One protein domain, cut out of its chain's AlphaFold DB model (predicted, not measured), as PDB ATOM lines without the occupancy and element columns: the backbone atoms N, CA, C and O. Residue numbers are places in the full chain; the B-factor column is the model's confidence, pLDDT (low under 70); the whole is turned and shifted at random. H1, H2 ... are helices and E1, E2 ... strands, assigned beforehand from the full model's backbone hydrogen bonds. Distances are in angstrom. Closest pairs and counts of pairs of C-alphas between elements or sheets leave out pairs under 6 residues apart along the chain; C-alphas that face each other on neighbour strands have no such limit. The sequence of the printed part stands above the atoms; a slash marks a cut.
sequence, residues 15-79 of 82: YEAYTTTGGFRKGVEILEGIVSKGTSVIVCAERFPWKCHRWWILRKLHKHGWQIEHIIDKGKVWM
ATOM      1  N   TYR A  15      12.951  19.896  40.801       80.00
ATOM      2  CA  TYR A  15      11.640  19.249  40.685       80.00
ATOM      3  C   TYR A  15      10.758  19.918  39.624       80.00
ATOM      4  O   TYR A  15       9.978  19.238  38.967       80.00
ATOM      5  N   GLU A  16      10.927  21.220  39.403       83.56
ATOM      6  CA  GLU A  16      10.212  21.969  38.369       83.56
ATOM      7  C   GLU A  16      10.463  21.389  36.973       83.56
ATOM      8  O   GLU A  16       9.509  21.025  36.285       83.56
ATOM      9  N   ALA A  17      11.726  21.152  36.605       87.06
ATOM     10  CA  ALA A  17      12.071  20.477  35.352       87.06
ATOM     11  C   ALA A  17      11.497  19.053  35.271       87.06
ATOM     12  O   ALA A  17      11.168  18.570  34.193       87.06
ATOM     13  N   TYR A  18      11.341  18.362  36.404       88.19
ATOM     14  CA  TYR A  18      10.716  17.041  36.409       88.19
ATOM     15  C   TYR A  18       9.217  17.103  36.082       88.19
ATOM     16  O   TYR A  18       8.709  16.169  35.457       88.19
ATOM     17  N   THR A  19       8.519  18.192  36.429       89.81
ATOM     18  CA  THR A  19       7.072  18.330  36.172       89.81
ATOM     19  C   THR A  19       6.696  18.317  34.689       89.81
ATOM     20  O   THR A  19       5.561  17.991  34.348       89.81
ATOM     21  N   THR A  20       7.645  18.612  33.798       90.94
ATOM     22  CA  THR A  20       7.442  18.593  32.341       90.94
ATOM     23  C   THR A  20       7.705  17.218  31.719       90.94
ATOM     24  O   THR A  20       7.411  16.993  30.545       90.94
ATOM     25  N   THR A  21       8.234  16.266  32.491       92.81
ATOM     26  CA  THR A  21       8.577  14.932  31.987       92.81
ATOM     27  C   THR A  21       7.354  14.018  31.883       92.81
ATOM     28  O   THR A  21       6.418  14.092  32.682       92.81
ATOM     29  N   GLY A  22       7.394  13.058  30.953       93.38
ATOM     30  CA  GLY A  22       6.350  12.032  30.837       93.38
ATOM     31  C   GLY A  22       6.201  11.163  32.094       93.38
ATOM     32  O   GLY A  22       5.097  10.736  32.416       93.38
ATOM     33  N   GLY A  23       7.285  10.954  32.849       92.88
ATOM     34  CA  GLY A  23       7.240  10.204  34.107       92.88
ATOM     35  C   GLY A  23       6.425  10.909  35.192       92.88
ATOM     36  O   GLY A  23       5.690  10.247  35.921       92.88
ATOM     37  N   PHE A  24       6.516  12.239  35.278       92.88
ATOM     38  CA  PHE A  24       5.672  13.013  36.187       92.88
ATOM     39  C   PHE A  24       4.204  12.940  35.768       92.88
ATOM     40  O   PHE A  24       3.358  12.630  36.601       92.88
ATOM     41  N   ARG A  25       3.911  13.141  34.474       94.81
ATOM     42  CA  ARG A  25       2.546  13.044  33.938       94.81
ATOM     43  C   ARG A  25       1.903  11.689  34.249       94.81
ATOM     44  O   ARG A  25       0.844  11.660  34.860       94.81
ATOM     45  N   LYS A  26       2.593  10.586  33.943       96.56
ATOM     46  CA  LYS A  26       2.119   9.229  34.251       96.56
ATOM     47  C   LYS A  26       1.881   9.021  35.750       96.56
ATOM     48  O   LYS A  26       0.928   8.362  36.146       96.56
ATOM     49  N   GLY A  27       2.751   9.574  36.597       95.06
ATOM     50  CA  GLY A  27       2.578   9.512  38.049       95.06
ATOM     51  C   GLY A  27       1.321  10.241  38.529       95.06
ATOM     52  O   GLY A  27       0.626   9.730  39.400       95.06
ATOM     53  N   VAL A  28       1.018  11.404  37.945       95.44
ATOM     54  CA  VAL A  28      -0.211  12.159  38.230       95.44
ATOM     55  C   VAL A  28      -1.442  11.384  37.766       95.44
ATOM     56  O   VAL A  28      -2.357  11.237  38.560       95.44
ATOM     57  N   GLU A  29      -1.437  10.806  36.564       96.50
ATOM     58  CA  GLU A  29      -2.558   9.995  36.051       96.50
ATOM     59  C   GLU A  29      -2.869   8.794  36.965       96.50
ATOM     60  O   GLU A  29      -4.023   8.535  37.307       96.50
ATOM     61  N   ILE A  30      -1.832   8.078  37.422       96.19
ATOM     62  CA  ILE A  30      -1.989   6.974  38.382       96.19
ATOM     63  C   ILE A  30      -2.599   7.486  39.688       96.19
ATOM     64  O   ILE A  30      -3.490   6.851  40.249       96.19
ATOM     65  N   LEU A  31      -2.111   8.625  40.180       95.06
ATOM     66  CA  LEU A  31      -2.592   9.223  41.416       95.06
ATOM     67  C   LEU A  31      -4.054   9.664  41.295       95.06
ATOM     68  O   LEU A  31      -4.826   9.378  42.202       95.06
ATOM     69  N   GLU A  32      -4.452  10.271  40.176       95.50
ATOM     70  CA  GLU A  32      -5.844  10.626  39.871       95.50
ATOM     71  C   GLU A  32      -6.761   9.400  39.902       95.50
ATOM     72  O   GLU A  32      -7.830   9.446  40.504       95.50
ATOM     73  N   GLY A  33      -6.308   8.268  39.354       96.38
ATOM     74  CA  GLY A  33      -7.035   6.999  39.431       96.38
ATOM     75  C   GLY A  33      -7.142   6.404  40.842       96.38
ATOM     76  O   GLY A  33      -8.019   5.577  41.092       96.38
ATOM     77  N   ILE A  34      -6.254   6.781  41.766       94.69
ATOM     78  CA  ILE A  34      -6.335   6.382  43.178       94.69
ATOM     79  C   ILE A  34      -7.304   7.301  43.920       94.69
ATOM     80  O   ILE A  34      -8.217   6.810  44.579       94.69
ATOM     81  N   VAL A  35      -7.132   8.620  43.791       94.19
ATOM     82  CA  VAL A  35      -7.936   9.602  44.538       94.19
ATOM     83  C   VAL A  35      -9.383   9.688  44.047       94.19
ATOM     84  O   VAL A  35     -10.257  10.090  44.803       94.19
ATOM     85  N   SER A  36      -9.673   9.245  42.820       94.88
ATOM     86  CA  SER A  36     -11.049   9.137  42.314       94.88
ATOM     87  C   SER A  36     -11.884   8.062  43.008       94.88
ATOM     88  O   SER A  36     -13.109   8.098  42.932       94.88
ATOM     89  N   LYS A  37     -11.247   7.115  43.707       96.25
ATOM     90  CA  LYS A  37     -11.938   6.034  44.426       96.25
ATOM     91  C   LYS A  37     -12.422   6.451  45.814       96.25
ATOM     92  O   LYS A  37     -13.166   5.701  46.439       96.25
ATOM     93  N   GLY A  38     -11.992   7.612  46.308       92.88
ATOM     94  CA  GLY A  38     -12.401   8.138  47.604       92.88
ATOM     95  C   GLY A  38     -11.406   9.131  48.200       92.88
ATOM     96  O   GLY A  38     -10.317   9.367  47.672       92.88
ATOM     97  N   THR A  39     -11.781   9.695  49.349       92.31
ATOM     98  CA  THR A  39     -10.971  10.679  50.074       92.31
ATOM     99  C   THR A  39      -9.580  10.134  50.377       92.31
ATOM    100  O   THR A  39      -9.423   9.105  51.032       92.31
ATOM    101  N   SER A  40      -8.560  10.845  49.903       94.12
ATOM    102  CA  SER A  40      -7.167  10.402  49.936       94.12
ATOM    103  C   SER A  40      -6.259  11.478  50.524       94.12
ATOM    104  O   SER A  40      -6.477  12.670  50.314       94.12
ATOM    105  N   VAL A  41      -5.207  11.060  51.233       92.25
ATOM    106  CA  VAL A  41      -4.250  11.970  51.885       92.25
ATOM    107  C   VAL A  41      -2.836  11.717  51.370       92.25
ATOM    108  O   VAL A  41      -2.369  10.580  51.327       92.25
ATOM    109  N   ILE A  42      -2.126  12.795  51.025       91.25
ATOM    110  CA  ILE A  42      -0.712  12.755  50.627       91.25
ATOM    111  C   ILE A  42       0.156  13.339  51.744       91.25
ATOM    112  O   ILE A  42       0.131  14.541  52.027       91.25
ATOM    113  N   VAL A  43       0.983  12.486  52.348       90.31
ATOM    114  CA  VAL A  43       1.857  12.839  53.475       90.31
ATOM    115  C   VAL A  43       3.310  13.049  53.024       90.31
ATOM    116  O   VAL A  43       3.787  12.412  52.088       90.31
ATOM    117  N   CYS A  44       4.008  13.987  53.665       87.94
ATOM    118  CA  CYS A  44       5.430  14.302  53.457       87.94
ATOM    119  C   CYS A  44       6.021  14.677  54.829       87.94
ATOM    120  O   CYS A  44       5.277  15.172  55.679       87.94
ATOM    121  N   ALA A  45       7.317  14.444  55.058       88.19
ATOM    122  CA  ALA A  45       7.966  14.747  56.342       88.19
ATOM    123  C   ALA A  45       8.075  16.264  56.592       88.19
ATOM    124  O   ALA A  45       8.132  16.738  57.724       88.19
ATOM    125  N   GLU A  46       8.082  17.044  55.520       89.38
ATOM    126  CA  GLU A  46       8.188  18.487  55.540       89.38
ATOM    127  C   GLU A  46       6.855  19.137  55.917       89.38
ATOM    128  O   GLU A  46       5.835  18.987  55.235       89.38
ATOM    129  N   ARG A  47       6.901  19.969  56.961       87.06
ATOM    130  CA  ARG A  47       5.747  20.704  57.492       87.06
ATOM    131  C   ARG A  47       5.037  21.569  56.447       87.06
ATOM    132  O   ARG A  47       3.816  21.543  56.356       87.06
ATOM    133  N   PHE A  48       5.789  22.326  55.645       87.25
ATOM    134  CA  PHE A  48       5.217  23.272  54.684       87.25
ATOM    135  C   PHE A  48       5.214  22.709  53.261       87.25
ATOM    136  O   PHE A  48       6.263  22.267  52.785       87.25
ATOM    137  N   PRO A  49       4.079  22.766  52.539       86.31
ATOM    138  CA  PRO A  49       3.967  22.152  51.226       86.31
ATOM    139  C   PRO A  49       4.925  22.787  50.220       86.31
ATOM    140  O   PRO A  49       5.657  22.034  49.597       86.31
ATOM    141  N   TRP A  50       5.042  24.121  50.146       87.44
ATOM    142  CA  TRP A  50       5.956  24.833  49.227       87.44
ATOM    143  C   TRP A  50       7.453  24.561  49.452       87.44
ATOM    144  O   TRP A  50       8.276  24.975  48.640       87.44
ATOM    145  N   LYS A  51       7.817  23.867  50.537       86.06
ATOM    146  CA  LYS A  51       9.191  23.412  50.799       86.06
ATOM    147  C   LYS A  51       9.429  21.946  50.412       86.06
ATOM    148  O   LYS A  51      10.577  21.519  50.410       86.06
ATOM    149  N   CYS A  52       8.383  21.181  50.079       86.81
ATOM    150  CA  CYS A  52       8.472  19.777  49.664       86.81
ATOM    151  C   CYS A  52       7.994  19.586  48.218       86.81
ATOM    152  O   CYS A  52       7.187  20.329  47.661       86.81
ATOM    153  N   HIS A  53       8.477  18.513  47.604       86.81
ATOM    154  CA  HIS A  53       8.095  18.068  46.269       86.81
ATOM    155  C   HIS A  53       6.584  17.809  46.102       86.81
ATOM    156  O   HIS A  53       6.068  17.939  44.991       86.81
ATOM    157  N   ARG A  54       5.849  17.517  47.189       90.62
ATOM    158  CA  ARG A  54       4.383  17.363  47.153       90.62
ATOM    159  C   ARG A  54       3.657  18.616  46.668       90.62
ATOM    160  O   ARG A  54       2.557  18.491  46.143       90.62
ATOM    161  N   TRP A  55       4.264  19.800  46.795       90.50
ATOM    162  CA  TRP A  55       3.700  21.047  46.276       90.50
ATOM    163  C   TRP A  55       3.329  20.952  44.807       90.50
ATOM    164  O   TRP A  55       2.218  21.278  44.416       90.50
ATOM    165  N   TRP A  56       4.260  20.466  43.998       91.44
ATOM    166  CA  TRP A  56       4.108  20.393  42.555       91.44
ATOM    167  C   TRP A  56       3.044  19.377  42.143       91.44
ATOM    168  O   TRP A  56       2.266  19.646  41.230       91.44
ATOM    169  N   ILE A  57       2.972  18.247  42.853       92.94
ATOM    170  CA  ILE A  57       1.936  17.225  42.659       92.94
ATOM    171  C   ILE A  57       0.561  17.827  42.958       92.94
ATOM    172  O   ILE A  57      -0.328  17.805  42.111       92.94
ATOM    173  N   LEU A  58       0.409  18.431  44.139       92.69
ATOM    174  CA  LEU A  58      -0.853  19.004  44.600       92.69
ATOM    175  C   LEU A  58      -1.288  20.200  43.742       92.69
ATOM    176  O   LEU A  58      -2.460  20.308  43.409       92.69
ATOM    177  N   ARG A  59      -0.357  21.045  43.282       92.19
ATOM    178  CA  ARG A  59      -0.662  22.104  42.305       92.19
ATOM    179  C   ARG A  59      -1.153  21.546  40.979       92.19
ATOM    180  O   ARG A  59      -2.014  22.160  40.359       92.19
ATOM    181  N   LYS A  60      -0.583  20.433  40.509       93.94
ATOM    182  CA  LYS A  60      -1.013  19.809  39.255       93.94
ATOM    183  C   LYS A  60      -2.431  19.252  39.389       93.94
ATOM    184  O   LYS A  60      -3.244  19.545  38.524       93.94
ATOM    185  N   LEU A  61      -2.733  18.574  40.497       93.25
ATOM    186  CA  LEU A  61      -4.086  18.103  40.816       93.25
ATOM    187  C   LEU A  61      -5.079  19.264  40.968       93.25
ATOM    188  O   LEU A  61      -6.147  19.236  40.370       93.25
ATOM    189  N   HIS A  62      -4.706  20.327  41.682       93.56
ATOM    190  CA  HIS A  62      -5.549  21.516  41.820       93.56
ATOM    191  C   HIS A  62      -5.868  22.152  40.458       93.56
ATOM    192  O   HIS A  62      -7.015  22.474  40.170       93.56
ATOM    193  N   LYS A  63      -4.871  22.259  39.567       92.94
ATOM    194  CA  LYS A  63      -5.076  22.707  38.176       92.94
ATOM    195  C   LYS A  63      -5.979  21.779  37.360       92.94
ATOM    196  O   LYS A  63      -6.545  22.229  36.374       92.94
ATOM    197  N   HIS A  64      -6.076  20.504  37.728       93.31
ATOM    198  CA  HIS A  64      -6.980  19.533  37.106       93.31
ATOM    199  C   HIS A  64      -8.387  19.538  37.743       93.31
ATOM    200  O   HIS A  64      -9.225  18.733  37.358       93.31
ATOM    201  N   GLY A  65      -8.664  20.444  38.692       92.62
ATOM    202  CA  GLY A  65      -9.989  20.622  39.298       92.62
ATOM    203  C   GLY A  65     -10.195  19.896  40.628       92.62
ATOM    204  O   GLY A  65     -11.279  19.981  41.201       92.62
ATOM    205  N   TRP A  66      -9.177  19.209  41.155       93.69
ATOM    206  CA  TRP A  66      -9.277  18.573  42.467       93.69
ATOM    207  C   TRP A  66      -9.279  19.612  43.592       93.69
ATOM    208  O   TRP A  66      -8.435  20.512  43.626       93.69
ATOM    209  N   GLN A  67     -10.180  19.442  44.560       93.00
ATOM    210  CA  GLN A  67     -10.163  20.218  45.797       93.00
ATOM    211  C   GLN A  67      -9.003  19.749  46.679       93.00
ATOM    212  O   GLN A  67      -8.900  18.568  47.007       93.00
ATOM    213  N   ILE A  68      -8.115  20.675  47.047       93.75
ATOM    214  CA  ILE A  68      -6.916  20.375  47.833       93.75
ATOM    215  C   ILE A  68      -6.937  21.154  49.143       93.75
ATOM    216  O   ILE A  68      -6.977  22.383  49.156       93.75
ATOM    217  N   GLU A  69      -6.785  20.423  50.241       93.75
ATOM    218  CA  GLU A  69      -6.587  20.973  51.575       93.75
ATOM    219  C   GLU A  69      -5.209  20.579  52.106       93.75
ATOM    220  O   GLU A  69      -4.857  19.400  52.195       93.75
ATOM    221  N   HIS A  70      -4.398  21.567  52.478       93.31
ATOM    222  CA  HIS A  70      -3.125  21.320  53.139       93.31
ATOM    223  C   HIS A  70      -3.305  21.394  54.649       93.31
ATOM    224  O   HIS A  70      -3.418  22.475  55.223       93.31
ATOM    225  N   ILE A  71      -3.263  20.239  55.302       93.06
ATOM    226  CA  ILE A  71      -3.223  20.143  56.761       93.06
ATOM    227  C   ILE A  71      -1.794  20.477  57.215       93.06
ATOM    228  O   ILE A  71      -0.873  19.681  57.023       93.06
ATOM    229  N   ILE A  72      -1.591  21.682  57.754       91.56
ATOM    230  CA  ILE A  72      -0.272  22.181  58.184       91.56
ATOM    231  C   ILE A  72       0.002  21.835  59.650       91.56
ATOM    232  O   ILE A  72       1.140  21.552  60.022       91.56
ATOM    233  N   ASP A  73      -1.034  21.897  60.484       91.38
ATOM    234  CA  ASP A  73      -0.978  21.577  61.910       91.38
ATOM    235  C   ASP A  73      -2.382  21.232  62.430       91.38
ATOM    236  O   ASP A  73      -3.375  21.389  61.713       91.38
ATOM    237  N   LYS A  74      -2.484  20.817  63.695       91.38
ATOM    238  CA  LYS A  74      -3.765  20.589  64.369       91.38
ATOM    239  C   LYS A  74      -4.640  21.845  64.277       91.38
ATOM    240  O   LYS A  74      -4.268  22.911  64.763       91.38
ATOM    241  N   GLY A  75      -5.794  21.712  63.620       92.62
ATOM    242  CA  GLY A  75      -6.740  22.811  63.396       92.62
ATOM    243  C   GLY A  75      -6.268  23.888  62.409       92.62
ATOM    244  O   GLY A  75      -6.938  24.904  62.268       92.62
ATOM    245  N   LYS A  76      -5.132  23.698  61.723       92.44
ATOM    246  CA  LYS A  76      -4.600  24.645  60.733       92.44
ATOM    247  C   LYS A  76      -4.597  24.013  59.349       92.44
ATOM    248  O   LYS A  76      -3.679  23.270  58.995       92.44
ATOM    249  N   VAL A  77      -5.610  24.363  58.565       93.94
ATOM    250  CA  VAL A  77      -5.746  23.974  57.160       93.94
ATOM    251  C   VAL A  77      -5.480  25.187  56.275       93.94
ATOM    252  O   VAL A  77      -5.912  26.298  56.575       93.94
ATOM    253  N   TRP A  78      -4.742  24.976  55.191       92.00
ATOM    254  CA  TRP A  78      -4.494  25.977  54.163       92.00
ATOM    255  C   TRP A  78      -4.988  25.466  52.810       92.00
ATOM    256  O   TRP A  78      -4.607  24.380  52.374       92.00
ATOM    257  N   MET A  79      -5.819  26.259  52.140       89.62
ATOM    258  CA  MET A  79      -6.319  25.968  50.799       89.62
ATOM    259  C   MET A  79      -5.566  26.820  49.770       89.62
ATOM    260  O   MET A  79      -5.424  28.033  49.980       89.62
TER     261      MET A  79
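Overview. This is residues 15 to 79 of the 82 residues of an uncharacterized protein of Nitrospirae bacterium GWC2_42_7 (UniProt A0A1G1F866). What is the main picture? Helix H3 lies near the middle, the longer helix H2 crosses it, and short H1 makes a corner at the beginning of H2. The long unnamed stretch of residues 36 to 53 leads from H2 back to H3, and the small hairpin of E1 and E2 lies at the end of the domain away from H1 and H2. What is printed? There are 65 residues with named elements in the order H1, H2, H3, E1, E2; the class is mostly helix, and the sheet, E1 - E2, is antiparallel. The whole is compact, with a radius of gyration of the C-alphas of 12.1 A and spans of 36 by 27 by 19 A.

Arrangement. How do the helices meet? H1, residues 15 to 19, is close to but not clearly touching H2, residues 22 to 35; their closest C-alphas, of Tyr 18 and Phe 24, are 6.5 A apart. H1 only just touches H3, residues 54 to 63, with 3 pairs of C-alphas within 8 A, the closest those of Thr 19 and Trp 56 at 7.3 A. H2 touches H3 with residues 28 to 32 alone, about perpendicular at 73 degrees, the closest C-alphas being those of Val 28 and Ile 57 at 7.1 A. What do the backbones show? In H1, H2 and H3 every O i to N i+4 pair is within hydrogen-bond range. E1, residues 70 to 73, and E2, residues 76 to 78, are a hairpin, with N 70 and O 78 within hydrogen-bond range at 2.8 A; E2 is apart from H3.

Along the chain. Where does H1 begin? C-alpha 15 is at (11.640, 19.249, 40.685). How long are the longer elements? H2 measures 19.9 A from first to last C-alpha, H3 14.1 A and E1 9.0 A. Where does E2 end? C-alpha 78 is at (-4.494, 25.977, 54.163).

Size, cuts and confidence. How large is it? The two C-alphas farthest apart, of Gly 22 and Gly 75, are 36.7 A apart. Is it continuous and confident? The printed part has no cut, H2 to H3 is a long link of 18 residues, and no printed residue is under 70 in pLDDT.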